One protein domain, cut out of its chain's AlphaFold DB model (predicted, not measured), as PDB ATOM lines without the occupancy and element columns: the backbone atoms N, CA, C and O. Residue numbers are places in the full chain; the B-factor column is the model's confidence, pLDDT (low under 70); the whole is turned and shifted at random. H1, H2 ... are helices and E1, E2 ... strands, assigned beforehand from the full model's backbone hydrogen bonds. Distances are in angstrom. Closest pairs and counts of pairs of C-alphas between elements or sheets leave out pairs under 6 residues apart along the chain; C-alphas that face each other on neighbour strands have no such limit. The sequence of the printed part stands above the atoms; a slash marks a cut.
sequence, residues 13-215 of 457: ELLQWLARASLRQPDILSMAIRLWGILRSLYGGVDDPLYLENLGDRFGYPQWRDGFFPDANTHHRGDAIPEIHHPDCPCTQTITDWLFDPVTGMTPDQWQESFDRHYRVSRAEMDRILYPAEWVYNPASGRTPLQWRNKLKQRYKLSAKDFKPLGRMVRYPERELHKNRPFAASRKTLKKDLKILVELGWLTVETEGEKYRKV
ATOM      1  N   GLU A  13      -3.220 101.471  15.736       81.25
ATOM      2  CA  GLU A  13      -2.547 102.525  16.497       81.25
ATOM      3  C   GLU A  13      -1.168 102.075  16.980       81.25
ATOM      4  O   GLU A  13      -0.197 102.824  16.881       81.25
ATOM      5  N   LEU A  14      -1.066 100.842  17.485       83.81
ATOM      6  CA  LEU A  14       0.208 100.287  17.927       83.81
ATOM      7  C   LEU A  14       1.164 100.101  16.750       83.81
ATOM      8  O   LEU A  14       2.334 100.465  16.848       83.81
ATOM      9  N   LEU A  15       0.676  99.550  15.640       88.00
ATOM     10  CA  LEU A  15       1.479  99.346  14.438       88.00
ATOM     11  C   LEU A  15       1.956 100.674  13.849       88.00
ATOM     12  O   LEU A  15       3.124 100.789  13.487       88.00
ATOM     13  N   GLN A  16       1.094 101.690  13.810       79.31
ATOM     14  CA  GLN A  16       1.457 103.035  13.369       79.31
ATOM     15  C   GLN A  16       2.525 103.644  14.283       79.31
ATOM     16  O   GLN A  16       3.511 104.195  13.796       79.31
ATOM     17  N   TRP A  17       2.375 103.480  15.601       79.56
ATOM     18  CA  TRP A  17       3.353 103.959  16.575       79.56
ATOM     19  C   TRP A  17       4.714 103.265  16.419       79.56
ATOM     20  O   TRP A  17       5.751 103.922  16.466       79.56
ATOM     21  N   LEU A  18       4.726 101.945  16.200       80.38
ATOM     22  CA  LEU A  18       5.958 101.183  15.967       80.38
ATOM     23  C   LEU A  18       6.626 101.568  14.646       80.38
ATOM     24  O   LEU A  18       7.849 101.623  14.575       80.38
ATOM     25  N   ALA A  19       5.834 101.824  13.606       77.69
ATOM     26  CA  ALA A  19       6.347 102.166  12.289       77.69
ATOM     27  C   ALA A  19       6.861 103.604  12.183       77.69
ATOM     28  O   ALA A  19       7.706 103.858  11.328       77.69
ATOM     29  N   ARG A  20       6.312 104.530  12.989       64.50
ATOM     30  CA  ARG A  20       6.480 105.989  12.824       64.50
ATOM     31  C   ARG A  20       6.166 106.458  11.398       64.50
ATOM     32  O   ARG A  20       6.778 107.367  10.856       64.50
ATOM     33  N   ALA A  21       5.224 105.775  10.752       62.12
ATOM     34  CA  ALA A  21       4.889 105.983   9.352       62.12
ATOM     35  C   ALA A  21       3.478 105.473   9.041       62.12
ATOM     36  O   ALA A  21       2.897 104.675   9.781       62.12
ATOM     37  N   SER A  22       2.935 105.922   7.907       73.81
ATOM     38  CA  SER A  22       1.652 105.444   7.391       73.81
ATOM     39  C   SER A  22       1.717 103.963   7.022       73.81
ATOM     40  O   SER A  22       2.576 103.530   6.252       73.81
ATOM     41  N   LEU A  23       0.745 103.192   7.508       81.19
ATOM     42  CA  LEU A  23       0.635 101.759   7.231       81.19
ATOM     43  C   LEU A  23       0.042 101.445   5.842       81.19
ATOM     44  O   LEU A  23      -0.131 100.275   5.506       81.19
ATOM     45  N   ARG A  24      -0.274 102.461   5.020       79.44
ATOM     46  CA  ARG A  24      -0.812 102.279   3.652       79.44
ATOM     47  C   ARG A  24       0.191 101.634   2.692       79.44
ATOM     48  O   ARG A  24      -0.203 101.109   1.657       79.44
ATOM     49  N   GLN A  25       1.483 101.673   3.013       74.50
ATOM     50  CA  GLN A  25       2.508 100.982   2.236       74.50
ATOM     51  C   GLN A  25       2.729  99.561   2.789       74.50
ATOM     52  O   GLN A  25       3.079  99.425   3.965       74.50
ATOM     53  N   PRO A  26       2.606  98.500   1.966       76.56
ATOM     54  CA  PRO A  26       2.767  97.116   2.424       76.56
ATOM     55  C   PRO A  26       4.124  96.809   3.075       76.56
ATOM     56  O   PRO A  26       4.196  96.022   4.021       76.56
ATOM     57  N   ASP A  27       5.199  97.453   2.611       78.50
ATOM     58  CA  ASP A  27       6.540  97.291   3.183       78.50
ATOM     59  C   ASP A  27       6.636  97.884   4.600       78.50
ATOM     60  O   ASP A  27       7.263  97.290   5.484       78.50
ATOM     61  N   ILE A  28       5.966  99.018   4.840       80.00
ATOM     62  CA  ILE A  28       5.884  99.671   6.155       80.00
ATOM     63  C   ILE A  28       5.005  98.855   7.102       80.00
ATOM     64  O   ILE A  28       5.407  98.603   8.235       80.00
ATOM     65  N   LEU A  29       3.852  98.364   6.634       89.62
ATOM     66  CA  LEU A  29       3.006  97.459   7.415       89.62
ATOM     67  C   LEU A  29       3.760  96.174   7.794       89.62
ATOM     68  O   LEU A  29       3.732  95.750   8.948       89.62
ATOM     69  N   SER A  30       4.503  95.593   6.849       91.25
ATOM     70  CA  SER A  30       5.349  94.421   7.102       91.25
ATOM     71  C   SER A  30       6.427  94.705   8.148       91.25
ATOM     72  O   SER A  30       6.667  93.876   9.022       91.25
ATOM     73  N   MET A  31       7.070  95.873   8.092       92.62
ATOM     74  CA  MET A  31       8.020  96.308   9.119       92.62
ATOM     75  C   MET A  31       7.352  96.455  10.488       92.62
ATOM     76  O   MET A  31       7.869  95.924  11.465       92.62
ATOM     77  N   ALA A  32       6.191  97.103  10.561       92.75
ATOM     78  CA  ALA A  32       5.444  97.288  11.801       92.75
ATOM     79  C   ALA A  32       5.081  95.944  12.460       92.75
ATOM     80  O   ALA A  32       5.306  95.752  13.656       92.75
ATOM     81  N   ILE A  33       4.590  94.989  11.661       93.88
ATOM     82  CA  ILE A  33       4.279  93.625  12.110       93.88
ATOM     83  C   ILE A  33       5.543  92.920  12.610       93.88
ATOM     84  O   ILE A  33       5.506  92.274  13.657       93.88
ATOM     85  N   ARG A  34       6.678  93.071  11.910       95.69
ATOM     86  CA  ARG A  34       7.954  92.510  12.375       95.69
ATOM     87  C   ARG A  34       8.372  93.076  13.726       95.69
ATOM     88  O   ARG A  34       8.718  92.304  14.613       95.69
ATOM     89  N   LEU A  35       8.317  94.398  13.898       95.88
ATOM     90  CA  LEU A  35       8.653  95.056  15.163       95.88
ATOM     91  C   LEU A  35       7.773  94.534  16.302       95.88
ATOM     92  O   LEU A  35       8.291  94.181  17.358       95.88
ATOM     93  N   TRP A  36       6.464  94.405  16.068       94.88
ATOM     94  CA  TRP A  36       5.541  93.828  17.044       94.88
ATOM     95  C   TRP A  36       5.881  92.370  17.384       94.88
ATOM     96  O   TRP A  36       5.979  92.023  18.561       94.88
ATOM     97  N   GLY A  37       6.120  91.525  16.376       92.88
ATOM     98  CA  GLY A  37       6.459  90.116  16.587       92.88
ATOM     99  C   GLY A  37       7.779  89.942  17.344       92.88
ATOM    100  O   GLY A  37       7.880  89.091  18.226       92.88
ATOM    101  N   ILE A  38       8.764  90.808  17.078       95.81
ATOM    102  CA  ILE A  38      10.005  90.862  17.858       95.81
ATOM    103  C   ILE A  38       9.692  91.242  19.310       95.81
ATOM    104  O   ILE A  38      10.142  90.546  20.214       95.81
ATOM    105  N   LEU A  39       8.892  92.281  19.568       94.56
ATOM    106  CA  LEU A  39       8.540  92.678  20.937       94.56
ATOM    107  C   LEU A  39       7.849  91.560  21.724       94.56
ATOM    108  O   LEU A  39       8.251  91.298  22.857       94.56
ATOM    109  N   ARG A  40       6.889  90.854  21.121       91.06
ATOM    110  CA  ARG A  40       6.244  89.674  21.724       91.06
ATOM    111  C   ARG A  40       7.254  88.568  22.017       91.06
ATOM    112  O   ARG A  40       7.248  87.998  23.100       91.06
ATOM    113  N   SER A  41       8.211  88.341  21.117       93.56
ATOM    114  CA  SER A  41       9.255  87.339  21.352       93.56
ATOM    115  C   SER A  41      10.203  87.661  22.508       93.56
ATOM    116  O   SER A  41      10.767  86.760  23.123       93.56
ATOM    117  N   LEU A  42      10.379  88.948  22.816       94.38
ATOM    118  CA  LEU A  42      11.303  89.419  23.844       94.38
ATOM    119  C   LEU A  42      10.629  89.636  25.202       94.38
ATOM    120  O   LEU A  42      11.278  89.427  26.227       94.38
ATOM    121  N   TYR A  43       9.370  90.075  25.192       93.38
ATOM    122  CA  TYR A  43       8.638  90.584  26.355       93.38
ATOM    123  C   TYR A  43       7.256  89.946  26.542       93.38
ATOM    124  O   TYR A  43       6.484  90.418  27.372       93.38
ATOM    125  N   GLY A  44       6.892  88.943  25.746       87.94
ATOM    126  CA  GLY A  44       5.630  88.223  25.885       87.94
ATOM    127  C   GLY A  44       5.482  87.539  27.245       87.94
ATOM    128  O   GLY A  44       6.452  87.339  27.977       87.94
ATOM    129  N   GLY A  45       4.242  87.200  27.598       85.12
ATOM    130  CA  GLY A  45       3.970  86.378  28.777       85.12
ATOM    131  C   GLY A  45       4.476  84.946  28.584       85.12
ATOM    132  O   GLY A  45       4.720  84.517  27.463       85.12
ATOM    133  N   VAL A  46       4.582  84.176  29.669       81.25
ATOM    134  CA  VAL A  46       5.032  82.768  29.608       81.25
ATOM    135  C   VAL A  46       4.133  81.911  28.702       81.25
ATOM    136  O   VAL A  46       4.612  80.984  28.060       81.25
ATOM    137  N   ASP A  47       2.850  82.266  28.596       79.81
ATOM    138  CA  ASP A  47       1.872  81.585  27.738       79.81
ATOM    139  C   ASP A  47       1.821  82.138  26.296       79.81
ATOM    140  O   ASP A  47       1.010  81.694  25.482       79.81
ATOM    141  N   ASP A  48       2.646  83.136  25.960       81.00
ATOM    142  CA  ASP A  48       2.692  83.730  24.624       81.00
ATOM    143  C   ASP A  48       3.479  82.825  23.662       81.00
ATOM    144  O   ASP A  48       4.670  82.599  23.878       81.00
ATOM    145  N   PRO A  49       2.879  82.339  22.558       79.00
ATOM    146  CA  PRO A  49       3.548  81.409  21.645       79.00
ATOM    147  C   PRO A  49       4.794  81.984  20.962       79.00
ATOM    148  O   PRO A  49       5.590  81.221  20.417       79.00
ATOM    149  N   LEU A  50       4.961  83.309  20.945       85.25
ATOM    150  CA  LEU A  50       6.147  83.947  20.375       85.25
ATOM    151  C   LEU A  50       7.278  84.112  21.392       85.25
ATOM    152  O   LEU A  50       8.415  84.339  20.972       85.25
ATOM    153  N   TYR A  51       6.982  84.043  22.693       89.56
ATOM    154  CA  TYR A  51       7.926  84.379  23.750       89.56
ATOM    155  C   TYR A  51       9.096  83.395  23.813       89.56
ATOM    156  O   TYR A  51       8.932  82.179  23.891       89.56
ATOM    157  N   LEU A  52      10.314  83.938  23.797       91.19
ATOM    158  CA  LEU A  52      11.543  83.160  23.844       91.19
ATOM    159  C   LEU A  52      12.044  83.066  25.286       91.19
ATOM    160  O   LEU A  52      12.925  83.820  25.693       91.19
ATOM    161  N   GLU A  53      11.515  82.100  26.036       83.94
ATOM    162  CA  GLU A  53      11.844  81.881  27.455       83.94
ATOM    163  C   GLU A  53      13.359  81.742  27.705       83.94
ATOM    164  O   GLU A  53      13.904  82.290  28.660       83.94
ATOM    165  N   ASN A  54      14.074  81.072  26.795       85.69
ATOM    166  CA  ASN A  54      15.520  80.851  26.910       85.69
ATOM    167  C   ASN A  54      16.375  82.036  26.422       85.69
ATOM    168  O   ASN A  54      17.608  81.985  26.486       85.69
ATOM    169  N   LEU A  55      15.755  83.104  25.909       89.50
ATOM    170  CA  LEU A  55      16.453  84.309  25.484       89.50
ATOM    171  C   LEU A  55      16.576  85.261  26.677       89.50
ATOM    172  O   LEU A  55      15.695  86.084  26.939       89.50
ATOM    173  N   GLY A  56      17.690  85.130  27.399       88.44
ATOM    174  CA  GLY A  56      17.987  85.973  28.557       88.44
ATOM    175  C   GLY A  56      18.034  87.472  28.233       88.44
ATOM    176  O   GLY A  56      17.997  87.895  27.076       88.44
ATOM    177  N   ASP A  57      18.186  88.296  29.271       90.06
ATOM    178  CA  ASP A  57      18.148  89.766  29.177       90.06
ATOM    179  C   ASP A  57      19.115  90.382  28.171       90.06
ATOM    180  O   ASP A  57      18.891  91.499  27.702       90.06
ATOM    181  N   ARG A  58      20.209  89.680  27.865       93.06
ATOM    182  CA  ARG A  58      21.231  90.095  26.908       93.06
ATOM    183  C   ARG A  58      21.301  89.091  25.776       93.06
ATOM    184  O   ARG A  58      21.527  87.905  26.015       93.06
ATOM    185  N   PHE A  59      21.197  89.579  24.549       94.56
ATOM    186  CA  PHE A  59      21.190  88.721  23.375       94.56
ATOM    187  C   PHE A  59      21.797  89.403  22.149       94.56
ATOM    188  O   PHE A  59      21.750  90.620  21.983       94.56
ATOM    189  N   GLY A  60      22.376  88.603  21.261       93.31
ATOM    190  CA  GLY A  60      22.738  89.011  19.909       93.31
ATOM    191  C   GLY A  60      21.689  88.571  18.891       93.31
ATOM    192  O   GLY A  60      20.881  87.678  19.146       93.31
ATOM    193  N   TYR A  61      21.762  89.137  17.683       93.12
ATOM    194  CA  TYR A  61      20.914  88.714  16.562       93.12
ATOM    195  C   TYR A  61      20.911  87.188  16.330       93.12
ATOM    196  O   TYR A  61      19.826  86.650  16.139       93.12
ATOM    197  N   PRO A  62      22.056  86.463  16.350       92.69
ATOM    198  CA  PRO A  62      22.039  85.014  16.143       92.69
ATOM    199  C   PRO A  62      21.210  84.266  17.191       92.69
ATOM    200  O   PRO A  62      20.456  83.381  16.822       92.69
ATOM    201  N   GLN A  63      21.290  84.665  18.466       93.62
ATOM    202  CA  GLN A  63      20.542  84.022  19.553       93.62
ATOM    203  C   GLN A  63      19.037  84.247  19.404       93.62
ATOM    204  O   GLN A  63      18.267  83.299  19.504       93.62
ATOM    205  N   TRP A  64      18.624  85.486  19.106       95.44
ATOM    206  CA  TRP A  64      17.218  85.782  18.831       95.44
ATOM    207  C   TRP A  64      16.719  85.021  17.597       95.44
ATOM    208  O   TRP A  64      15.692  84.357  17.664       95.44
ATOM    209  N   ARG A  65      17.474  85.047  16.492       94.19
ATOM    210  CA  ARG A  65      17.134  84.337  15.249       94.19
ATOM    211  C   ARG A  65      16.950  82.837  15.486       94.19
ATOM    212  O   ARG A  65      15.992  82.273  14.974       94.19
ATOM    213  N   ASP A  66      17.874  82.211  16.211       91.94
ATOM    214  CA  ASP A  66      17.871  80.762  16.446       91.94
ATOM    215  C   ASP A  66      16.736  80.323  17.376       91.94
ATOM    216  O   ASP A  66      16.260  79.201  17.252       91.94
ATOM    217  N   GLY A  67      16.286  81.203  18.275       90.31
ATOM    218  CA  GLY A  67      15.082  80.974  19.072       90.31
ATOM    219  C   GLY A  67      13.790  81.228  18.293       90.31
ATOM    220  O   GLY A  67      12.825  80.490  18.454       90.31
ATOM    221  N   PHE A  68      13.764  82.261  17.446       92.81
ATOM    222  CA  PHE A  68      12.552  82.711  16.761       92.81
ATOM    223  C   PHE A  68      12.204  81.881  15.518       92.81
ATOM    224  O   PHE A  68      11.031  81.644  15.244       92.81
ATOM    225  N   PHE A  69      13.201  81.442  14.743       89.50
ATOM    226  CA  PHE A  69      12.979  80.668  13.522       89.50
ATOM    227  C   PHE A  69      13.347  79.192  13.713       89.50
ATOM    228  O   PHE A  69      14.510  78.892  14.006       89.50
ATOM    229  N   PRO A  70      12.418  78.256  13.440       82.88
ATOM    230  CA  PRO A  70      12.764  76.849  13.277       82.88
ATOM    231  C   PRO A  70      13.846  76.679  12.201       82.88
ATOM    232  O   PRO A  70      13.820  77.358  11.173       82.88
ATOM    233  N   ASP A  71      14.818  75.796  12.437       82.44
ATOM    234  CA  ASP A  71      15.903  75.487  11.493       82.44
ATOM    235  C   ASP A  71      16.662  76.722  10.958       82.44
ATOM    236  O   ASP A  71      17.118  76.762   9.807       82.44
ATOM    237  N   ALA A  72      16.852  77.738  11.808       83.75
ATOM    238  CA  ALA A  72      17.492  79.008  11.456       83.75
ATOM    239  C   ALA A  72      18.851  78.865  10.741       83.75
ATOM    240  O   ALA A  72      19.202  79.678   9.879       83.75
ATOM    241  N   ASN A  73      19.617  77.819  11.063       84.06
ATOM    242  CA  ASN A  73      20.914  77.550  10.440       84.06
ATOM    243  C   ASN A  73      20.822  77.133   8.966       84.06
ATOM    244  O   ASN A  73      21.790  77.343   8.232       84.06
ATOM    245  N   THR A  74      19.678  76.600   8.540       83.88
ATOM    246  CA  THR A  74      19.423  76.152   7.167       83.88
ATOM    247  C   THR A  74      18.831  77.280   6.328       83.88
ATOM    248  O   THR A  74      19.326  77.559   5.239       83.88
ATOM    249  N   HIS A  75      17.816  77.979   6.850       83.75
ATOM    250  CA  HIS A  75      17.018  78.922   6.054       83.75
ATOM    251  C   HIS A  75      17.275  80.408   6.367       83.75
ATOM    252  O   HIS A  75      16.962  81.260   5.542       83.75
ATOM    253  N   HIS A  76      17.895  80.743   7.509       85.56
ATOM    254  CA  HIS A  76      17.984  82.124   8.022       85.56
ATOM    255  C   HIS A  76      19.418  82.601   8.337       85.56
ATOM    256  O   HIS A  76      19.631  83.628   8.997       85.56
ATOM    257  N   ARG A  77      20.447  81.866   7.889       81.06
ATOM    258  CA  ARG A  77      21.851  82.168   8.223       81.06
ATOM    259  C   ARG A  77      22.454  83.328   7.423       81.06
ATOM    260  O   ARG A  77      23.284  84.064   7.963       81.06
ATOM    261  N   GLY A  78      22.062  83.467   6.158       80.19
ATOM    262  CA  GLY A  78      22.614  84.439   5.211       80.19
ATOM    263  C   GLY A  78      21.799  85.728   5.073       80.19
ATOM    264  O   GLY A  78      20.860  85.979   5.822       80.19
ATOM    265  N   ASP A  79      22.171  86.540   4.081       83.75
ATOM    266  CA  ASP A  79      21.425  87.746   3.688       83.75
ATOM    267  C   ASP A  79      20.346  87.458   2.627       83.75
ATOM    268  O   ASP A  79      19.596  88.358   2.251       83.75
ATOM    269  N   ALA A  80      20.258  86.217   2.139       80.88
ATOM    270  CA  ALA A  80      19.203  85.802   1.226       80.88
ATOM    271  C   ALA A  80      17.841  85.814   1.935       80.88
ATOM    272  O   ALA A  80      17.735  85.479   3.115       80.88
ATOM    273  N   ILE A  81      16.803  86.194   1.195       82.50
ATOM    274  CA  ILE A  81      15.423  86.082   1.661       82.50
ATOM    275  C   ILE A  81      15.051  84.591   1.693       82.50
ATOM    276  O   ILE A  81      15.261  83.913   0.685       82.50
ATOM    277  N   PRO A  82      14.505  84.069   2.805       78.50
ATOM    278  CA  PRO A  82      14.169  82.657   2.918       78.50
ATOM    279  C   PRO A  82      13.052  82.253   1.945       78.50
ATOM    280  O   PRO A  82      11.996  82.898   1.832       78.50
ATOM    281  N   GLU A  83      13.275  81.128   1.271       77.38
ATOM    282  CA  GLU A  83      12.242  80.423   0.521       77.38
ATOM    283  C   GLU A  83      11.168  79.868   1.468       77.38
ATOM    284  O   GLU A  83      11.347  79.773   2.689       77.38
ATOM    285  N   ILE A  84      10.009  79.525   0.905       74.38
ATOM    286  CA  ILE A  84       8.947  78.864   1.666       74.38
ATOM    287  C   ILE A  84       9.441  77.470   2.052       74.38
ATOM    288  O   ILE A  84       9.831  76.691   1.187       74.38
ATOM    289  N   HIS A  85       9.404  77.161   3.343       72.88
ATOM    290  CA  HIS A  85       9.829  75.873   3.877       72.88
ATOM    291  C   HIS A  85       8.795  75.369   4.895       72.88
ATOM    292  O   HIS A  85       7.699  74.961   4.512       72.88
ATOM    293  N   HIS A  86       9.110  75.426   6.185       71.25
ATOM    294  CA  HIS A  86       8.287  74.921   7.268       71.25
ATOM    295  C   HIS A  86       7.013  75.769   7.426       71.25
ATOM    296  O   HIS A  86       7.124  76.987   7.573       71.25
ATOM    297  N   PRO A  87       5.808  75.167   7.415       67.75
ATOM    298  CA  PRO A  87       4.546  75.910   7.436       67.75
ATOM    299  C   PRO A  87       4.375  76.758   8.700       67.75
ATOM    300  O   PRO A  87       3.819  77.846   8.608       67.75
ATOM    301  N   ASP A  88       4.921  76.304   9.829       70.62
ATOM    302  CA  ASP A  88       4.834  77.008  11.115       70.62
ATOM    303  C   ASP A  88       5.999  77.983  11.358       70.62
ATOM    304  O   ASP A  88       6.103  78.578  12.426       70.62
ATOM    305  N   CYS A  89       6.906  78.157  10.391       79.75
ATOM    306  CA  CYS A  89       7.979  79.135  10.538       79.75
ATOM    307  C   CYS A  89       7.401  80.562  10.465       79.75
ATOM    308  O   CYS A  89       6.669  80.873   9.525       79.75
ATOM    309  N   PRO A  90       7.772  81.493  11.361       87.44
ATOM    310  CA  PRO A  90       7.293  82.878  11.303       87.44
ATOM    311  C   PRO A  90       7.473  83.572   9.935       87.44
ATOM    312  O   PRO A  90       6.708  84.469   9.585       87.44
ATOM    313  N   CYS A  91       8.458  83.153   9.127       84.19
ATOM    314  CA  CYS A  91       8.717  83.721   7.797       84.19
ATOM    315  C   CYS A  91       7.797  83.217   6.671       84.19
ATOM    316  O   CYS A  91       7.824  83.768   5.566       84.19
ATOM    317  N   THR A  92       7.021  82.155   6.889       80.31
ATOM    318  CA  THR A  92       6.040  81.667   5.905       80.31
ATOM    319  C   THR A  92       4.680  82.332   6.079       80.31
ATOM    320  O   THR A  92       3.912  82.362   5.119       80.31
ATOM    321  N   GLN A  93       4.426  82.912   7.254       82.50
ATOM    322  CA  GLN A  93       3.193  83.613   7.596       82.50
ATOM    323  C   GLN A  93       3.043  84.909   6.794       82.50
ATOM    324  O   GLN A  93       3.992  85.691   6.652       82.50
ATOM    325  N   THR A  94       1.841  85.141   6.269       83.81
ATOM    326  CA  THR A  94       1.498  86.350   5.516       83.81
ATOM    327  C   THR A  94       1.111  87.520   6.420       83.81
ATOM    328  O   THR A  94       0.862  87.324   7.607       83.81
ATOM    329  N   ILE A  95       0.998  88.737   5.871       85.94
ATOM    330  CA  ILE A  95       0.461  89.910   6.593       85.94
ATOM    331  C   ILE A  95      -0.860  89.557   7.288       85.94
ATOM    332  O   ILE A  95      -1.034  89.830   8.472       85.94
ATOM    333  N   THR A  96      -1.774  88.900   6.572       83.44
ATOM    334  CA  THR A  96      -3.075  88.523   7.130       83.44
ATOM    335  C   THR A  96      -3.017  87.380   8.127       83.44
ATOM    336  O   THR A  96      -3.853  87.351   9.023       83.44
ATOM    337  N   ASP A  97      -2.055  86.461   7.995       79.81
ATOM    338  CA  ASP A  97      -1.870  85.422   9.012       79.81
ATOM    339  C   ASP A  97      -1.429  86.068  10.329       79.81
ATOM    340  O   ASP A  97      -2.003  85.766  11.362       79.81
ATOM    341  N   TRP A  98      -0.508  87.038  10.282       84.88
ATOM    342  CA  TRP A  98      -0.094  87.799  11.465       84.88
ATOM    343  C   TRP A  98      -1.222  88.641  12.065       84.88
ATOM    344  O   TRP A  98      -1.461  88.567  13.265       84.88
ATOM    345  N   LEU A  99      -1.906  89.454  11.253       82.44
ATOM    346  CA  LEU A  99      -2.917  90.398  11.747       82.44
ATOM    347  C   LEU A  99      -4.170  89.715  12.301       82.44
ATOM    348  O   LEU A  99      -4.830  90.276  13.172       82.44
ATOM    349  N   PHE A 100      -4.535  88.552  11.758       80.00
ATOM    350  CA  PHE A 100      -5.814  87.896  12.042       80.00
ATOM    351  C   PHE A 100      -5.654  86.538  12.727       80.00
ATOM    352  O   PHE A 100      -6.603  85.742  12.748       80.00
ATOM    353  N   ASP A 101      -4.473  86.266  13.285       69.38
ATOM    354  CA  ASP A 101      -4.261  85.084  14.106       69.38
ATOM    355  C   ASP A 101      -5.154  85.162  15.366       69.38
ATOM    356  O   ASP A 101      -5.151  86.186  16.060       69.38
ATOM    357  N   PRO A 102      -5.921  84.104  15.698       55.00
ATOM    358  CA  PRO A 102      -6.829  84.093  16.846       55.00
ATOM    359  C   PRO A 102      -6.170  84.414  18.194       55.00
ATOM    360  O   PRO A 102      -6.859  84.873  19.103       55.00
ATOM    361  N   VAL A 103      -4.864  84.179  18.333       54.34
ATOM    362  CA  VAL A 103      -4.081  84.438  19.549       54.34
ATOM    363  C   VAL A 103      -3.755  85.933  19.708       54.34
ATOM    364  O   VAL A 103      -3.453  86.391  20.807       54.34
ATOM    365  N   THR A 104      -3.872  86.729  18.639       54.38
ATOM    366  CA  THR A 104      -3.462  88.150  18.605       54.38
ATOM    367  C   THR A 104      -4.582  89.152  18.905       54.38
ATOM    368  O   THR A 104      -4.318  90.346  19.063       54.38
ATOM    369  N   GLY A 105      -5.820  88.673  19.082       53.94
ATOM    370  CA  GLY A 105      -6.873  89.384  19.820       53.94
ATOM    371  C   GLY A 105      -7.778  90.345  19.037       53.94
ATOM    372  O   GLY A 105      -8.628  90.975  19.664       53.94
ATOM    373  N   MET A 106      -7.668  90.459  17.707       66.38
ATOM    374  CA  MET A 106      -8.591  91.274  16.891       66.38
ATOM    375  C   MET A 106      -9.196  90.473  15.736       66.38
ATOM    376  O   MET A 106      -8.521  89.665  15.098       66.38
ATOM    377  N   THR A 107     -10.483  90.689  15.444       72.56
ATOM    378  CA  THR A 107     -11.095  90.109  14.239       72.56
ATOM    379  C   THR A 107     -10.692  90.906  12.991       72.56
ATOM    380  O   THR A 107     -10.414  92.104  13.096       72.56
ATOM    381  N   PRO A 108     -10.708  90.285  11.793       79.19
ATOM    382  CA  PRO A 108     -10.455  91.002  10.546       79.19
ATOM    383  C   PRO A 108     -11.322  92.247  10.370       79.19
ATOM    384  O   PRO A 108     -10.802  93.304  10.027       79.19
ATOM    385  N   ASP A 109     -12.619  92.139  10.668       77.88
ATOM    386  CA  ASP A 109     -13.568  93.241  10.501       77.88
ATOM    387  C   ASP A 109     -13.238  94.410  11.440       77.88
ATOM    388  O   ASP A 109     -13.205  95.556  11.005       77.88
ATOM    389  N   GLN A 110     -12.916  94.125  12.708       78.06
ATOM    390  CA  GLN A 110     -12.544  95.154  13.688       78.06
ATOM    391  C   GLN A 110     -11.257  95.879  13.298       78.06
ATOM    392  O   GLN A 110     -11.152  97.098  13.443       78.06
ATOM    393  N   TRP A 111     -10.264  95.132  12.816       85.62
ATOM    394  CA  TRP A 111      -8.997  95.717  12.404       85.62
ATOM    395  C   TRP A 111      -9.161  96.561  11.138       85.62
ATOM    396  O   TRP A 111      -8.673  97.686  11.093       85.62
ATOM    397  N   GLN A 112      -9.885  96.053  10.135       83.62
ATOM    398  CA  GLN A 112     -10.164  96.776   8.891       83.62
ATOM    399  C   GLN A 112     -10.992  98.038   9.140       83.62
ATOM    400  O   GLN A 112     -10.688  99.078   8.566       83.62
ATOM    401  N   GLU A 113     -11.991  97.980  10.025       80.38
ATOM    402  CA  GLU A 113     -12.773  99.156  10.417       80.38
ATOM    403  C   GLU A 113     -11.897 100.199  11.124       80.38
ATOM    404  O   GLU A 113     -11.986 101.389  10.819       80.38
ATOM    405  N   SER A 114     -11.014  99.771  12.034       80.62
ATOM    406  CA  SER A 114     -10.038 100.678  12.647       80.62
ATOM    407  C   SER A 114      -9.134 101.298  11.578       80.62
ATOM    408  O   SER A 114      -8.969 102.515  11.533       80.62
ATOM    409  N   PHE A 115      -8.614 100.493  10.653       81.88
ATOM    410  CA  PHE A 115      -7.719 100.966   9.604       81.88
ATOM    411  C   PHE A 115      -8.397 101.982   8.681       81.88
ATOM    412  O   PHE A 115      -7.824 103.032   8.397       81.88
ATOM    413  N   ASP A 116      -9.633 101.714   8.256       74.56
ATOM    414  CA  ASP A 116     -10.426 102.649   7.458       74.56
ATOM    415  C   ASP A 116     -10.730 103.941   8.228       74.56
ATOM    416  O   ASP A 116     -10.646 105.037   7.677       74.56
ATOM    417  N   ARG A 117     -10.981 103.859   9.536       74.75
ATOM    418  CA  ARG A 117     -11.178 105.050  10.371       74.75
ATOM    419  C   ARG A 117      -9.942 105.951  10.408       74.75
ATOM    420  O   ARG A 117     -10.097 107.174  10.427       74.75
ATOM    421  N   HIS A 118      -8.743 105.366  10.423       68.62
ATOM    422  CA  HIS A 118      -7.482 106.116  10.442       68.62
ATOM    423  C   HIS A 118      -7.063 106.624   9.061       68.62
ATOM    424  O   HIS A 118      -6.559 107.735   8.983       68.62
ATOM    425  N   TYR A 119      -7.281 105.855   7.989       70.38
ATOM    426  CA  TYR A 119      -6.709 106.154   6.666       70.38
ATOM    427  C   TYR A 119      -7.732 106.429   5.551       70.38
ATOM    428  O   TYR A 119      -7.330 106.831   4.459       70.38
ATOM    429  N   ARG A 120      -9.032 106.221   5.804       76.19
ATOM    430  CA  ARG A 120     -10.158 106.387   4.861       76.19
ATOM    431  C   ARG A 120      -9.886 105.749   3.500       76.19
ATOM    432  O   ARG A 120      -9.818 106.434   2.477       76.19
ATOM    433  N   VAL A 121      -9.690 104.436   3.496       64.81
ATOM    434  CA  VAL A 121      -9.241 103.690   2.315       64.81
ATOM    435  C   VAL A 121     -10.405 102.988   1.633       64.81
ATOM    436  O   VAL A 121     -11.300 102.429   2.258       64.81
ATOM    437  N   SER A 122     -10.390 102.962   0.301       71.06
ATOM    438  CA  SER A 122     -11.372 102.156  -0.430       71.06
ATOM    439  C   SER A 122     -11.155 100.664  -0.159       71.06
ATOM    440  O   SER A 122     -10.033 100.227   0.094       71.06
ATOM    441  N   ARG A 123     -12.194  99.837  -0.318       66.00
ATOM    442  CA  ARG A 123     -12.058  98.375  -0.182       66.00
ATOM    443  C   ARG A 123     -10.972  97.785  -1.092       66.00
ATOM    444  O   ARG A 123     -10.214  96.932  -0.658       66.00
ATOM    445  N   ALA A 124     -10.857  98.281  -2.325       59.66
ATOM    446  CA  ALA A 124      -9.825  97.837  -3.263       59.66
ATOM    447  C   ALA A 124      -8.410  98.235  -2.816       59.66
ATOM    448  O   ALA A 124      -7.447  97.522  -3.079       59.66
ATOM    449  N   GLU A 125      -8.272  99.380  -2.152       62.34
ATOM    450  CA  GLU A 125      -7.005  99.788  -1.556       62.34
ATOM    451  C   GLU A 125      -6.678  98.946  -0.321       62.34
ATOM    452  O   GLU A 125      -5.553  98.474  -0.191       62.34
ATOM    453  N   MET A 126      -7.671  98.679   0.530       75.94
ATOM    454  CA  MET A 126      -7.515  97.794   1.680       75.94
ATOM    455  C   MET A 126      -7.055  96.396   1.257       75.94
ATOM    456  O   MET A 126      -6.116  95.853   1.836       75.94
ATOM    457  N   ASP A 127      -7.649  95.854   0.193       69.38
ATOM    458  CA  ASP A 127      -7.248  94.568  -0.370       69.38
ATOM    459  C   ASP A 127      -5.799  94.605  -0.889       69.38
ATOM    460  O   ASP A 127      -5.041  93.673  -0.643       69.38
ATOM    461  N   ARG A 128      -5.351  95.696  -1.524       68.44
ATOM    462  CA  ARG A 128      -3.941  95.841  -1.952       68.44
ATOM    463  C   ARG A 128      -2.963  95.910  -0.782       68.44
ATOM    464  O   ARG A 128      -1.835  95.445  -0.914       68.44
ATOM    465  N   ILE A 129      -3.373  96.501   0.338       76.00
ATOM    466  CA  ILE A 129      -2.544  96.627   1.544       76.00
ATOM    467  C   ILE A 129      -2.404  95.275   2.247       76.00
ATOM    468  O   ILE A 129      -1.305  94.896   2.644       76.00
ATOM    469  N   LEU A 130      -3.513  94.542   2.386       77.12
ATOM    470  CA  LEU A 130      -3.553  93.250   3.074       77.12
ATOM    471  C   LEU A 130      -3.071  92.089   2.194       77.12
ATOM    472  O   LEU A 130      -2.560  91.096   2.706       77.12
ATOM    473  N   TYR A 131      -3.218  92.218   0.875       73.06
ATOM    474  CA  TYR A 131      -2.882  91.199  -0.119       73.06
ATOM    475  C   TYR A 131      -1.997  91.773  -1.246       73.06
ATOM    476  O   TYR A 131      -2.330  91.640  -2.425       73.06
ATOM    477  N   PRO A 132      -0.833  92.371  -0.925       58.03
ATOM    478  CA  PRO A 132       0.029  93.068  -1.891       58.03
ATOM    479  C   PRO A 132       0.578  92.165  -3.006       58.03
ATOM    480  O   PRO A 132       1.001  92.653  -4.053       58.03
ATOM    481  N   ALA A 133       0.544  90.846  -2.803       56.66
ATOM    482  CA  ALA A 133       0.787  89.838  -3.825       56.66
ATOM    483  C   ALA A 133      -0.523  89.082  -4.102       56.66
ATOM    484  O   ALA A 133      -0.778  88.020  -3.528       56.66
ATOM    485  N   GLU A 134      -1.387  89.634  -4.949       45.59
ATOM    486  CA  GLU A 134      -2.624  88.958  -5.341       45.59
ATOM    487  C   GLU A 134      -2.325  87.608  -6.050       45.59
ATOM    488  O   GLU A 134      -1.698  87.556  -7.109       45.59
ATOM    489  N   TRP A 135      -2.829  86.518  -5.447       46.94
ATOM    490  CA  TRP A 135      -2.950  85.127  -5.940       46.94
ATOM    491  C   TRP A 135      -1.678  84.275  -6.074       46.94
ATOM    492  O   TRP A 135      -1.336  83.771  -7.147       46.94
ATOM    493  N   VAL A 136      -1.057  83.953  -4.940       37.69
ATOM    494  CA  VAL A 136      -0.076  82.860  -4.857       37.69
ATOM    495  C   VAL A 136      -0.797  81.515  -4.713       37.69
ATOM    496  O   VAL A 136      -1.190  81.104  -3.624       37.69
ATOM    497  N   TYR A 137      -0.963  80.797  -5.823       37.53
ATOM    498  CA  TYR A 137      -1.231  79.358  -5.786       37.53
ATOM    499  C   TYR A 137       0.060  78.630  -5.385       37.53
ATOM    500  O   TYR A 137       1.009  78.603  -6.164       37.53
ATOM    501  N   ASN A 138       0.094  78.033  -4.188       39.56
ATOM    502  CA  ASN A 138       1.154  77.109  -3.783       39.56
ATOM    503  C   ASN A 138       0.665  75.653  -3.946       39.56
ATOM    504  O   ASN A 138      -0.078  75.173  -3.080       39.56
ATOM    505  N   PRO A 139       1.077  74.923  -5.002       34.56
ATOM    506  CA  PRO A 139       0.719  73.516  -5.175       34.56
ATOM    507  C   PRO A 139       1.228  72.605  -4.041       34.56
ATOM    508  O   PRO A 139       0.659  71.535  -3.846       34.56
ATOM    509  N   ALA A 140       2.221  73.026  -3.247       36.03
ATOM    510  CA  ALA A 140       2.723  72.269  -2.097       36.03
ATOM    511  C   ALA A 140       1.833  72.376  -0.841       36.03
ATOM    512  O   ALA A 140       1.978  71.582   0.082       36.03
ATOM    513  N   SER A 141       0.880  73.318  -0.797       41.75
ATOM    514  CA  SER A 141      -0.018  73.510   0.360       41.75
ATOM    515  C   SER A 141      -1.243  72.580   0.372       41.75
ATOM    516  O   SER A 141      -2.037  72.612   1.313       41.75
ATOM    517  N   GLY A 142      -1.446  71.782  -0.685       35.34
ATOM    518  CA  GLY A 142      -2.536  70.802  -0.788       35.34
ATOM    519  C   GLY A 142      -3.961  71.377  -0.790       35.34
ATOM    520  O   GLY A 142      -4.921  70.611  -0.851       35.34
ATOM    521  N   ARG A 143      -4.139  72.705  -0.736       41.91
ATOM    522  CA  ARG A 143      -5.458  73.349  -0.735       41.91
ATOM    523  C   ARG A 143      -5.740  73.985  -2.087       41.91
ATOM    524  O   ARG A 143      -5.088  74.940  -2.498       41.91
ATOM    525  N   THR A 144      -6.751  73.474  -2.779       39.53
ATOM    526  CA  THR A 144      -7.220  74.078  -4.031       39.53
ATOM    527  C   THR A 144      -7.921  75.418  -3.749       39.53
ATOM    528  O   THR A 144      -8.558  75.569  -2.699       39.53
ATOM    529  N   PRO A 145      -7.908  76.384  -4.690       38.19
ATOM    530  CA  PRO A 145      -8.680  77.632  -4.585       38.19
ATOM    531  C   PRO A 145     -10.171  77.407  -4.282       38.19
ATOM    532  O   PRO A 145     -10.831  78.230  -3.646       38.19
ATOM    533  N   LEU A 146     -10.701  76.245  -4.682       40.34
ATOM    534  CA  LEU A 146     -12.063  75.813  -4.391       40.34
ATOM    535  C   LEU A 146     -12.283  75.544  -2.892       40.34
ATOM    536  O   LEU A 146     -13.318  75.923  -2.350       40.34
ATOM    537  N   GLN A 147     -11.306  74.946  -2.206       43.09
ATOM    538  CA  GLN A 147     -11.379  74.635  -0.776       43.09
ATOM    539  C   GLN A 147     -11.238  75.886   0.100       43.09
ATOM    540  O   GLN A 147     -11.968  76.024   1.080       43.09
ATOM    541  N   TRP A 148     -10.378  76.836  -0.279       40.91
ATOM    542  CA  TRP A 148     -10.258  78.128   0.412       40.91
ATOM    543  C   TRP A 148     -11.535  78.972   0.272       40.91
ATOM    544  O   TRP A 148     -12.080  79.456   1.265       40.91
ATOM    545  N   ARG A 149     -12.107  79.034  -0.941       40.12
ATOM    546  CA  ARG A 149     -13.398  79.692  -1.194       40.12
ATOM    547  C   ARG A 149     -14.541  79.049  -0.407       40.12
ATOM    548  O   ARG A 149     -15.400  79.752   0.112       40.12
ATOM    549  N   ASN A 150     -14.551  77.721  -0.292       43.75
ATOM    550  CA  ASN A 150     -15.552  77.011   0.504       43.75
ATOM    551  C   ASN A 150     -15.397  77.299   2.006       43.75
ATOM    552  O   ASN A 150     -16.405  77.487   2.679       43.75
ATOM    553  N   LYS A 151     -14.165  77.448   2.511       43.81
ATOM    554  CA  LYS A 151     -13.897  77.822   3.909       43.81
ATOM    555  C   LYS A 151     -14.356  79.253   4.232       43.81
ATOM    556  O   LYS A 151     -14.929  79.473   5.293       43.81
ATOM    557  N   LEU A 152     -14.188  80.206   3.308       38.72
ATOM    558  CA  LEU A 152     -14.706  81.576   3.454       38.72
ATOM    559  C   LEU A 152     -16.236  81.645   3.378       38.72
ATOM    560  O   LEU A 152     -16.856  82.315   4.198       38.72
ATOM    561  N   LYS A 153     -16.859  80.902   2.453       42.47
ATOM    562  CA  LYS A 153     -18.326  80.771   2.387       42.47
ATOM    563  C   LYS A 153     -18.908  80.232   3.692       42.47
ATOM    564  O   LYS A 153     -19.939  80.714   4.149       42.47
ATOM    565  N   GLN A 154     -18.232  79.257   4.299       42.28
ATOM    566  CA  GLN A 154     -18.670  78.625   5.541       42.28
ATOM    567  C   GLN A 154     -18.432  79.517   6.770       42.28
ATOM    568  O   GLN A 154     -19.279  79.562   7.655       42.28
ATOM    569  N   ARG A 155     -17.315  80.258   6.808       40.72
ATOM    570  CA  ARG A 155     -16.944  81.143   7.928       40.72
ATOM    571  C   ARG A 155     -17.717  82.468   7.945       40.72
ATOM    572  O   ARG A 155     -18.042  82.940   9.026       40.72
ATOM    573  N   TYR A 156     -18.049  83.027   6.779       37.28
ATOM    574  CA  TYR A 156     -18.670  84.356   6.641       37.28
ATOM    575  C   TYR A 156     -20.088  84.333   6.033       37.28
ATOM    576  O   TYR A 156     -20.642  85.380   5.720       37.28
ATOM    577  N   LYS A 157     -20.692  83.147   5.852       43.41
ATOM    578  CA  LYS A 157     -22.057  82.941   5.312       43.41
ATOM    579  C   LYS A 157     -22.323  83.597   3.939       43.41
ATOM    580  O   LYS A 157     -23.445  83.994   3.642       43.41
ATOM    581  N   LEU A 158     -21.300  83.683   3.091       43.28
ATOM    582  CA  LEU A 158     -21.374  84.310   1.763       43.28
ATOM    583  C   LEU A 158     -21.967  83.360   0.707       43.28
ATOM    584  O   LEU A 158     -21.686  82.157   0.702       43.28
ATOM    585  N   SER A 159     -22.746  83.894  -0.237       44.44
ATOM    586  CA  SER A 159     -23.354  83.139  -1.337       44.44
ATOM    587  C   SER A 159     -22.456  83.103  -2.581       44.44
ATOM    588  O   SER A 159     -21.500  83.860  -2.729       44.44
ATOM    589  N   ALA A 160     -22.752  82.213  -3.532       41.88
ATOM    590  CA  ALA A 160     -22.000  82.134  -4.789       41.88
ATOM    591  C   ALA A 160     -22.152  83.381  -5.685       41.88
ATOM    592  O   ALA A 160     -21.329  83.568  -6.575       41.88
ATOM    593  N   LYS A 161     -23.180  84.208  -5.453       41.66
ATOM    594  CA  LYS A 161     -23.502  85.401  -6.250       41.66
ATOM    595  C   LYS A 161     -22.708  86.637  -5.812       41.66
ATOM    596  O   LYS A 161     -22.574  87.573  -6.590       41.66
ATOM    597  N   ASP A 162     -22.134  86.592  -4.609       38.41
ATOM    598  CA  ASP A 162     -21.293  87.653  -4.038       38.41
ATOM    599  C   ASP A 162     -19.871  87.655  -4.628       38.41
ATOM    600  O   ASP A 162     -19.105  88.597  -4.448       38.41
ATOM    601  N   PHE A 163     -19.520  86.604  -5.377       38.84
ATOM    602  CA  PHE A 163     -18.249  86.479  -6.080       38.84
ATOM    603  C   PHE A 163     -18.460  86.769  -7.572       38.84
ATOM    604  O   PHE A 163     -19.069  85.965  -8.282       38.84
ATOM    605  N   LYS A 164     -17.928  87.890  -8.081       36.09
ATOM    606  CA  LYS A 164     -17.815  88.105  -9.536       36.09
ATOM    607  C   LYS A 164     -16.844  87.074 -10.146       36.09
ATOM    608  O   LYS A 164     -15.928  86.629  -9.450       36.09
ATOM    609  N   PRO A 165     -17.042  86.657 -11.414       32.75
ATOM    610  CA  PRO A 165     -16.189  85.658 -12.048       32.75
ATOM    611  C   PRO A 165     -14.724  86.097 -11.995       32.75
ATOM    612  O   PRO A 165     -14.390  87.215 -12.380       32.75
ATOM    613  N   LEU A 166     -13.875  85.202 -11.487       37.81
ATOM    614  CA  LEU A 166     -12.431  85.392 -11.409       37.81
ATOM    615  C   LEU A 166     -11.901  85.626 -12.829       37.81
ATOM    616  O   LEU A 166     -11.962  84.733 -13.677       37.81
ATOM    617  N   GLY A 167     -11.407  86.839 -13.085       33.31
ATOM    618  CA  GLY A 167     -10.587  87.131 -14.255       33.31
ATOM    619  C   GLY A 167      -9.357  86.218 -14.287       33.31
ATOM    620  O   GLY A 167      -8.980  85.627 -13.275       33.31
ATOM    621  N   ARG A 168      -8.760  86.053 -15.472       30.23
ATOM    622  CA  ARG A 168      -7.624  85.145 -15.704       30.23
ATOM    623  C   ARG A 168      -6.546  85.278 -14.619       30.23
ATOM    624  O   ARG A 168      -6.004  86.357 -14.416       30.23
ATOM    625  N   MET A 169      -6.214  84.144 -13.997       34.22
ATOM    626  CA  MET A 169      -5.082  83.973 -13.082       34.22
ATOM    627  C   MET A 169      -3.783  84.465 -13.736       34.22
ATOM    628  O   MET A 169      -3.385  83.945 -14.780       34.22
ATOM    629  N   VAL A 170      -3.108  85.427 -13.109       30.50
ATOM    630  CA  VAL A 170      -1.765  85.876 -13.500       30.50
ATOM    631  C   VAL A 170      -0.752  85.177 -12.591       30.50
ATOM    632  O   VAL A 170      -0.883  85.217 -11.373       30.50
ATOM    633  N   ARG A 171       0.246  84.493 -13.167       32.09
ATOM    634  CA  ARG A 171       1.377  83.935 -12.405       32.09
ATOM    635  C   ARG A 171       2.334  85.071 -12.040       32.09
ATOM    636  O   ARG A 171       2.913  85.666 -12.945       32.09
ATOM    637  N   TYR A 172       2.543  85.326 -10.749       33.38
ATOM    638  CA  TYR A 172       3.670  86.141 -10.292       33.38
ATOM    639  C   TYR A 172       4.960  85.304 -10.268       33.38
ATOM    640  O   TYR A 172       4.912  84.127  -9.898       33.38
ATOM    641  N   PRO A 173       6.117  85.870 -10.650       41.00
ATOM    642  CA  PRO A 173       7.402  85.213 -10.436       41.00
ATOM    643  C   PRO A 173       7.666  85.047  -8.930       41.00
ATOM    644  O   PRO A 173       7.430  85.971  -8.153       41.00
ATOM    645  N   GLU A 174       8.210  83.893  -8.520       44.88
ATOM    646  CA  GLU A 174       8.563  83.539  -7.123       44.88
ATOM    647  C   GLU A 174       9.335  84.637  -6.370       44.88
ATOM    648  O   GLU A 174       9.260  84.742  -5.146       44.88
ATOM    649  N   ARG A 175      10.032  85.502  -7.114       46.16
ATOM    650  CA  ARG A 175      10.820  86.628  -6.607       46.16
ATOM    651  C   ARG A 175      10.012  87.666  -5.829       46.16
ATOM    652  O   ARG A 175      10.615  88.363  -5.031       46.16
ATOM    653  N   GLU A 176       8.691  87.742  -5.982       53.66
ATOM    654  CA  GLU A 176       7.840  88.750  -5.319       53.66
ATOM    655  C   GLU A 176       7.063  88.197  -4.103       53.66
ATOM    656  O   GLU A 176       6.416  88.945  -3.373       53.66
ATOM    657  N   LEU A 177       7.165  86.887  -3.825       58.72
ATOM    658  CA  LEU A 177       6.422  86.196  -2.754       58.72
ATOM    659  C   LEU A 177       6.770  86.658  -1.334       58.72
ATOM    660  O   LEU A 177       6.073  86.332  -0.373       58.72
ATOM    661  N   HIS A 178       7.888  87.355  -1.170       63.62
ATOM    662  CA  HIS A 178       8.339  87.867   0.118       63.62
ATOM    663  C   HIS A 178       7.607  89.151   0.533       63.62
ATOM    664  O   HIS A 178       7.478  89.403   1.724       63.62
ATOM    665  N   LYS A 179       7.048  89.915  -0.420       68.94
ATOM    666  CA  LYS A 179       6.358  91.190  -0.147       68.94
ATOM    667  C   LYS A 179       5.098  91.054   0.707       68.94
ATOM    668  O   LYS A 179       4.663  92.024   1.309       68.94
ATOM    669  N   ASN A 180       4.517  89.855   0.766       79.81
ATOM    670  CA  ASN A 180       3.365  89.564   1.618       79.81
ATOM    671  C   ASN A 180       3.731  88.769   2.885       79.81
ATOM    672  O   ASN A 180       2.840  88.358   3.614       79.81
ATOM    673  N   ARG A 181       5.014  88.488   3.145       87.44
ATOM    674  CA  ARG A 181       5.460  87.662   4.278       87.44
ATOM    675  C   ARG A 181       6.383  88.490   5.168       87.44
ATOM    676  O   ARG A 181       7.577  88.550   4.873       87.44
ATOM    677  N   PRO A 182       5.876  89.119   6.247       91.25
ATOM    678  CA  PRO A 182       6.623  90.117   7.010       91.25
ATOM    679  C   PRO A 182       8.034  89.679   7.397       91.25
ATOM    680  O   PRO A 182       8.974  90.443   7.191       91.25
ATOM    681  N   PHE A 183       8.194  88.441   7.878       92.12
ATOM    682  CA  PHE A 183       9.472  87.870   8.316       92.12
ATOM    683  C   PHE A 183      10.242  87.092   7.234       92.12
ATOM    684  O   PHE A 183      11.325  86.577   7.520       92.12
ATOM    685  N   ALA A 184       9.760  87.031   5.987       89.12
ATOM    686  CA  ALA A 184      10.571  86.610   4.840       89.12
ATOM    687  C   ALA A 184      11.522  87.747   4.436       89.12
ATOM    688  O   ALA A 184      11.425  88.331   3.358       89.12
ATOM    689  N   ALA A 185      12.429  88.091   5.343       88.25
ATOM    690  CA  ALA A 185      13.300  89.247   5.243       88.25
ATOM    691  C   ALA A 185      14.770  88.835   5.353       88.25
ATOM    692  O   ALA A 185      15.110  87.804   5.935       88.25
ATOM    693  N   SER A 186      15.657  89.660   4.795       89.25
ATOM    694  CA  SER A 186      17.099  89.440   4.916       89.25
ATOM    695  C   SER A 186      17.574  89.629   6.360       89.25
ATOM    696  O   SER A 186      16.994  90.401   7.132       89.25
ATOM    697  N   ARG A 187      18.720  89.033   6.704       88.62
ATOM    698  CA  ARG A 187      19.422  89.316   7.965       88.62
ATOM    699  C   ARG A 187      19.672  90.813   8.183       88.62
ATOM    700  O   ARG A 187      19.585  91.281   9.317       88.62
ATOM    701  N   LYS A 188      19.989  91.572   7.127       84.94
ATOM    702  CA  LYS A 188      20.191  93.030   7.217       84.94
ATOM    703  C   LYS A 188      18.913  93.750   7.639       84.94
ATOM    704  O   LYS A 188      18.981  94.624   8.498       84.94
ATOM    705  N   THR A 189      17.774  93.352   7.079       87.00
ATOM    706  CA  THR A 189      16.457  93.903   7.423       87.00
ATOM    707  C   THR A 189      16.124  93.633   8.887       87.00
ATOM    708  O   THR A 189      15.879  94.573   9.628       87.00
ATOM    709  N   LEU A 190      16.238  92.384   9.346       92.12
ATOM    710  CA  LEU A 190      15.920  92.027  10.735       92.12
ATOM    711  C   LEU A 190      16.866  92.688  11.751       92.12
ATOM    712  O   LEU A 190      16.453  93.109  12.828       92.12
ATOM    713  N   LYS A 191      18.151  92.843  11.404       89.38
ATOM    714  CA  LYS A 191      19.082  93.644  12.212       89.38
ATOM    715  C   LYS A 191      18.698  95.124  12.249       89.38
ATOM    716  O   LYS A 191      18.910  95.755  13.279       89.38
ATOM    717  N   LYS A 192      18.181  95.683  11.150       87.56
ATOM    718  CA  LYS A 192      17.655  97.055  11.121       87.56
ATOM    719  C   LYS A 192      16.428  97.174  12.027       87.56
ATOM    720  O   LYS A 192      16.376  98.118  12.799       87.56
ATOM    721  N   ASP A 193      15.523  96.198  12.018       92.81
ATOM    722  CA  ASP A 193      14.350  96.196  12.900       92.81
ATOM    723  C   ASP A 193      14.754  96.206  14.390       92.81
ATOM    724  O   ASP A 193      14.225  96.988  15.174       92.81
ATOM    725  N   LEU A 194      15.768  95.423  14.786       93.12
ATOM    726  CA  LEU A 194      16.314  95.476  16.152       93.12
ATOM    727  C   LEU A 194      16.920  96.845  16.501       93.12
ATOM    728  O   LEU A 194      16.798  97.290  17.639       93.12
ATOM    729  N   LYS A 195      17.554  97.530  15.539       86.62
ATOM    730  CA  LYS A 195      18.042  98.906  15.736       86.62
ATOM    731  C   LYS A 195      16.894  99.903  15.891       86.62
ATOM    732  O   LYS A 195      16.970 100.743  16.776       86.62
ATOM    733  N   ILE A 196      15.817  99.760  15.120       81.81
ATOM    734  CA  ILE A 196      14.607 100.578  15.285       81.81
ATOM    735  C   ILE A 196      14.043 100.395  16.701       81.81
ATOM    736  O   ILE A 196      13.702 101.368  17.363       81.81
ATOM    737  N   LEU A 197      14.017  99.169  17.237       88.62
ATOM    738  CA  LEU A 197      13.593  98.940  18.624       88.62
ATOM    739  C   LEU A 197      14.522  99.585  19.666       88.62
ATOM    740  O   LEU A 197      14.052  99.955  20.741       88.62
ATOM    741  N   VAL A 198      15.814  99.753  19.366       85.50
ATOM    742  CA  VAL A 198      16.724 100.554  20.203       85.50
ATOM    743  C   VAL A 198      16.338 102.032  20.147       85.50
ATOM    744  O   VAL A 198      16.195 102.661  21.191       85.50
ATOM    745  N   GLU A 199      16.129 102.576  18.947       81.00
ATOM    746  CA  GLU A 199      15.737 103.978  18.733       81.00
ATOM    747  C   GLU A 199      14.397 104.309  19.408       81.00
ATOM    748  O   GLU A 199      14.247 105.360  20.026       81.00
ATOM    749  N   LEU A 200      13.448 103.371  19.379       78.44
ATOM    750  CA  LEU A 200      12.148 103.479  20.046       78.44
ATOM    751  C   LEU A 200      12.214 103.264  21.572       78.44
ATOM    752  O   LEU A 200      11.186 103.360  22.244       78.44
ATOM    753  N   GLY A 201      13.387 102.953  22.131       84.94
ATOM    754  CA  GLY A 201      13.591 102.766  23.569       84.94
ATOM    755  C   GLY A 201      13.117 101.419  24.122       84.94
ATOM    756  O   GLY A 201      13.021 101.259  25.338       84.94
ATOM    757  N   TRP A 202      12.828 100.440  23.262       90.75
ATOM    758  CA  TRP A 202      12.495  99.070  23.667       90.75
ATOM    759  C   TRP A 202      13.725  98.206  23.917       90.75
ATOM    760  O   TRP A 202      13.605  97.153  24.530       90.75
ATOM    761  N   LEU A 203      14.898  98.609  23.435       92.94
ATOM    762  CA  LEU A 203      16.164  97.912  23.639       92.94
ATOM    763  C   LEU A 203      17.276  98.914  23.937       92.94
ATOM    764  O   LEU A 203      17.200 100.084  23.577       92.94
ATOM    765  N   THR A 204      18.346  98.432  24.557       89.94
ATOM    766  CA  THR A 204      19.606  99.176  24.686       89.94
ATOM    767  C   THR A 204      20.737  98.402  24.023       89.94
ATOM    768  O   THR A 204      20.658  97.182  23.867       89.94
ATOM    769  N   VAL A 205      21.787  99.107  23.605       87.06
ATOM    770  CA  VAL A 205      22.975  98.510  22.984       87.06
ATOM    771  C   VAL A 205      24.094  98.465  24.017       87.06
ATOM    772  O   VAL A 205      24.446  99.493  24.586       87.06
ATOM    773  N   GLU A 206      24.665  97.283  24.258       76.25
ATOM    774  CA  GLU A 206      25.842  97.145  25.136       76.25
ATOM    775  C   GLU A 206      27.160  97.303  24.379       76.25
ATOM    776  O   GLU A 206      28.180  97.699  24.937       76.25
ATOM    777  N   THR A 207      27.160  96.940  23.103       71.06
ATOM    778  CA  THR A 207      28.312  97.029  22.208       71.06
ATOM    779  C   THR A 207      27.762  97.331  20.829       71.06
ATOM    780  O   THR A 207      26.866  96.607  20.379       71.06
ATOM    781  N   GLU A 208      28.234  98.412  20.200       57.19
ATOM    782  CA  GLU A 208      27.681  98.949  18.951       57.19
ATOM    783  C   GLU A 208      27.346  97.842  17.936       57.19
ATOM    784  O   GLU A 208      28.216  97.218  17.339       57.19
ATOM    785  N   GLY A 209      26.046  97.583  17.749       56.97
ATOM    786  CA  GLY A 209      25.521  96.714  16.694       56.97
ATOM    787  C   GLY A 209      25.631  95.195  16.895       56.97
ATOM    788  O   GLY A 209      25.222  94.461  15.987       56.97
ATOM    789  N   GLU A 210      26.127  94.706  18.037       70.81
ATOM    790  CA  GLU A 210      26.345  93.260  18.245       70.81
ATOM    791  C   GLU A 210      25.525  92.635  19.376       70.81
ATOM    792  O   GLU A 210      25.070  91.495  19.227       70.81
ATOM    793  N   LYS A 211      25.298  93.364  20.475       88.50
ATOM    794  CA  LYS A 211      24.542  92.869  21.634       88.50
ATOM    795  C   LYS A 211      23.499  93.877  22.101       88.50
ATOM    796  O   LYS A 211      23.811  95.046  22.335       88.50
ATOM    797  N   TYR A 212      22.283  93.377  22.269       93.50
ATOM    798  CA  TYR A 212      21.123  94.100  22.762       93.50
ATOM    799  C   TYR A 212      20.811  93.679  24.193       93.50
ATOM    800  O   TYR A 212      21.101  92.547  24.596       93.50
ATOM    801  N   ARG A 213      20.185  94.580  24.944       93.56
ATOM    802  CA  ARG A 213      19.641  94.295  26.267       93.56
ATOM    803  C   ARG A 213      18.187  94.750  26.369       93.56
ATOM    804  O   ARG A 213      17.858  95.863  25.947       93.56
ATOM    805  N   LYS A 214      17.356  93.895  26.971       94.19
ATOM    806  CA  LYS A 214      15.964  94.190  27.324       94.19
ATOM    807  C   LYS A 214      15.863  95.360  28.320       94.19
ATOM    808  O   LYS A 214      16.706  95.505  29.208       94.19
ATOM    809  N   VAL A 215      14.845  96.206  28.191       91.12
ATOM    810  CA  VAL A 215      14.583  97.315  29.124       91.12
ATOM    811  C   VAL A 215      13.639  96.873  30.239       91.12
ATOM    812  O   VAL A 215      12.664  96.172  30.000       91.12
TER     813      VAL A 215
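Overview. This is residues 13 to 215 of the 457 residues of the protein "TIGR03985 family CRISPR-associated protein" of Cyanobacteria bacterium J055 (UniProt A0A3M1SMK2). A long helix, H2, lies in the middle of the body, with H1, H9 and the short H5 packing on different sides of it. At one end of the longest axis the small hairpin E1 E2 sits by the end of H9; at the other end H8 is set off on two long links, with H6 and H7 between it and the core. The 203 printed residues hold nine named helices, H1 to H9, followed by strands E1 and E2, which make an antiparallel two-stranded sheet. The class is mostly helix, though under half of the residues are in named elements. The whole is compact, with a radius of gyration of the C-alphas of 18.2 A, yet elongated, spanning 59 by 38 by 31 A.

Along the chain. H1, residues 13 to 19, begins at C-alpha 13 (-2.547, 102.525, 16.497). H2, residues 26 to 43, is 25.5 A long and begins at C-alpha 26 (2.767, 97.116, 2.424). H3 is residues 61 to 68, H4 72 to 75 and H5 95 to 99. H6, residues 108 to 119, is 16.1 A long; H7 is residues 123 to 130. H8, residues 145 to 156, measures 16.5 A, and H9, residues 187 to 199, 18.6 A. E1, residues 203 to 207, measures 12.3 A; E2, residues 211 to 214, ends at C-alpha 214 (15.964, 94.190, 27.324).

Arrangement. H2 is the hub. Its residues 28 to 36 touch H1, about perpendicular at 81 degrees, with the closest C-alphas, of Ala 19 and Ala 32, 5.0 A apart. Its residues 31 to 35 touch H9 at a steep tilt of 69 degrees, only just short of perpendicular; the closest C-alphas, of Leu 35 and Asp 193, are 6.2 A apart. Its residues 30 to 33 touch H5, closest at the C-alphas of Ser 30 and Ile 95, 6.7 A. H7 is close to H2 but not clearly touching, the closest C-alphas being those of Pro 26 and Ile 129, 5.4 A; H6 and H7 are likewise close, at Gln 112 and Met 126, 7.7 A. H3 and H4 only just touch, only at the corner, with 3 pairs of C-alphas within 8 A, the closest being Asp 66 and Ala 72, 5.3 A. H8 is apart from the other named elements. In the hairpin E1 and E2, N 213 and O 204 are 2.9 A apart, within hydrogen-bond range; residues 58 to 59 pair antiparallel with residues 212 to 213 of E2. Every O i to N i+4 pair is within range in H1 to H3 and H5 to H9; H4 is too short for one.

Size, cuts and confidence. The farthest C-alphas, of Lys 161 and Thr 207, are 60.2 A apart. The printed part has no cut; H2 to H3, H4 to H5, H7 to H8 and H8 to H9 are long links. Mean pLDDT of the printed part is 72.6, with 66 residues under 70, among them 132 to 179.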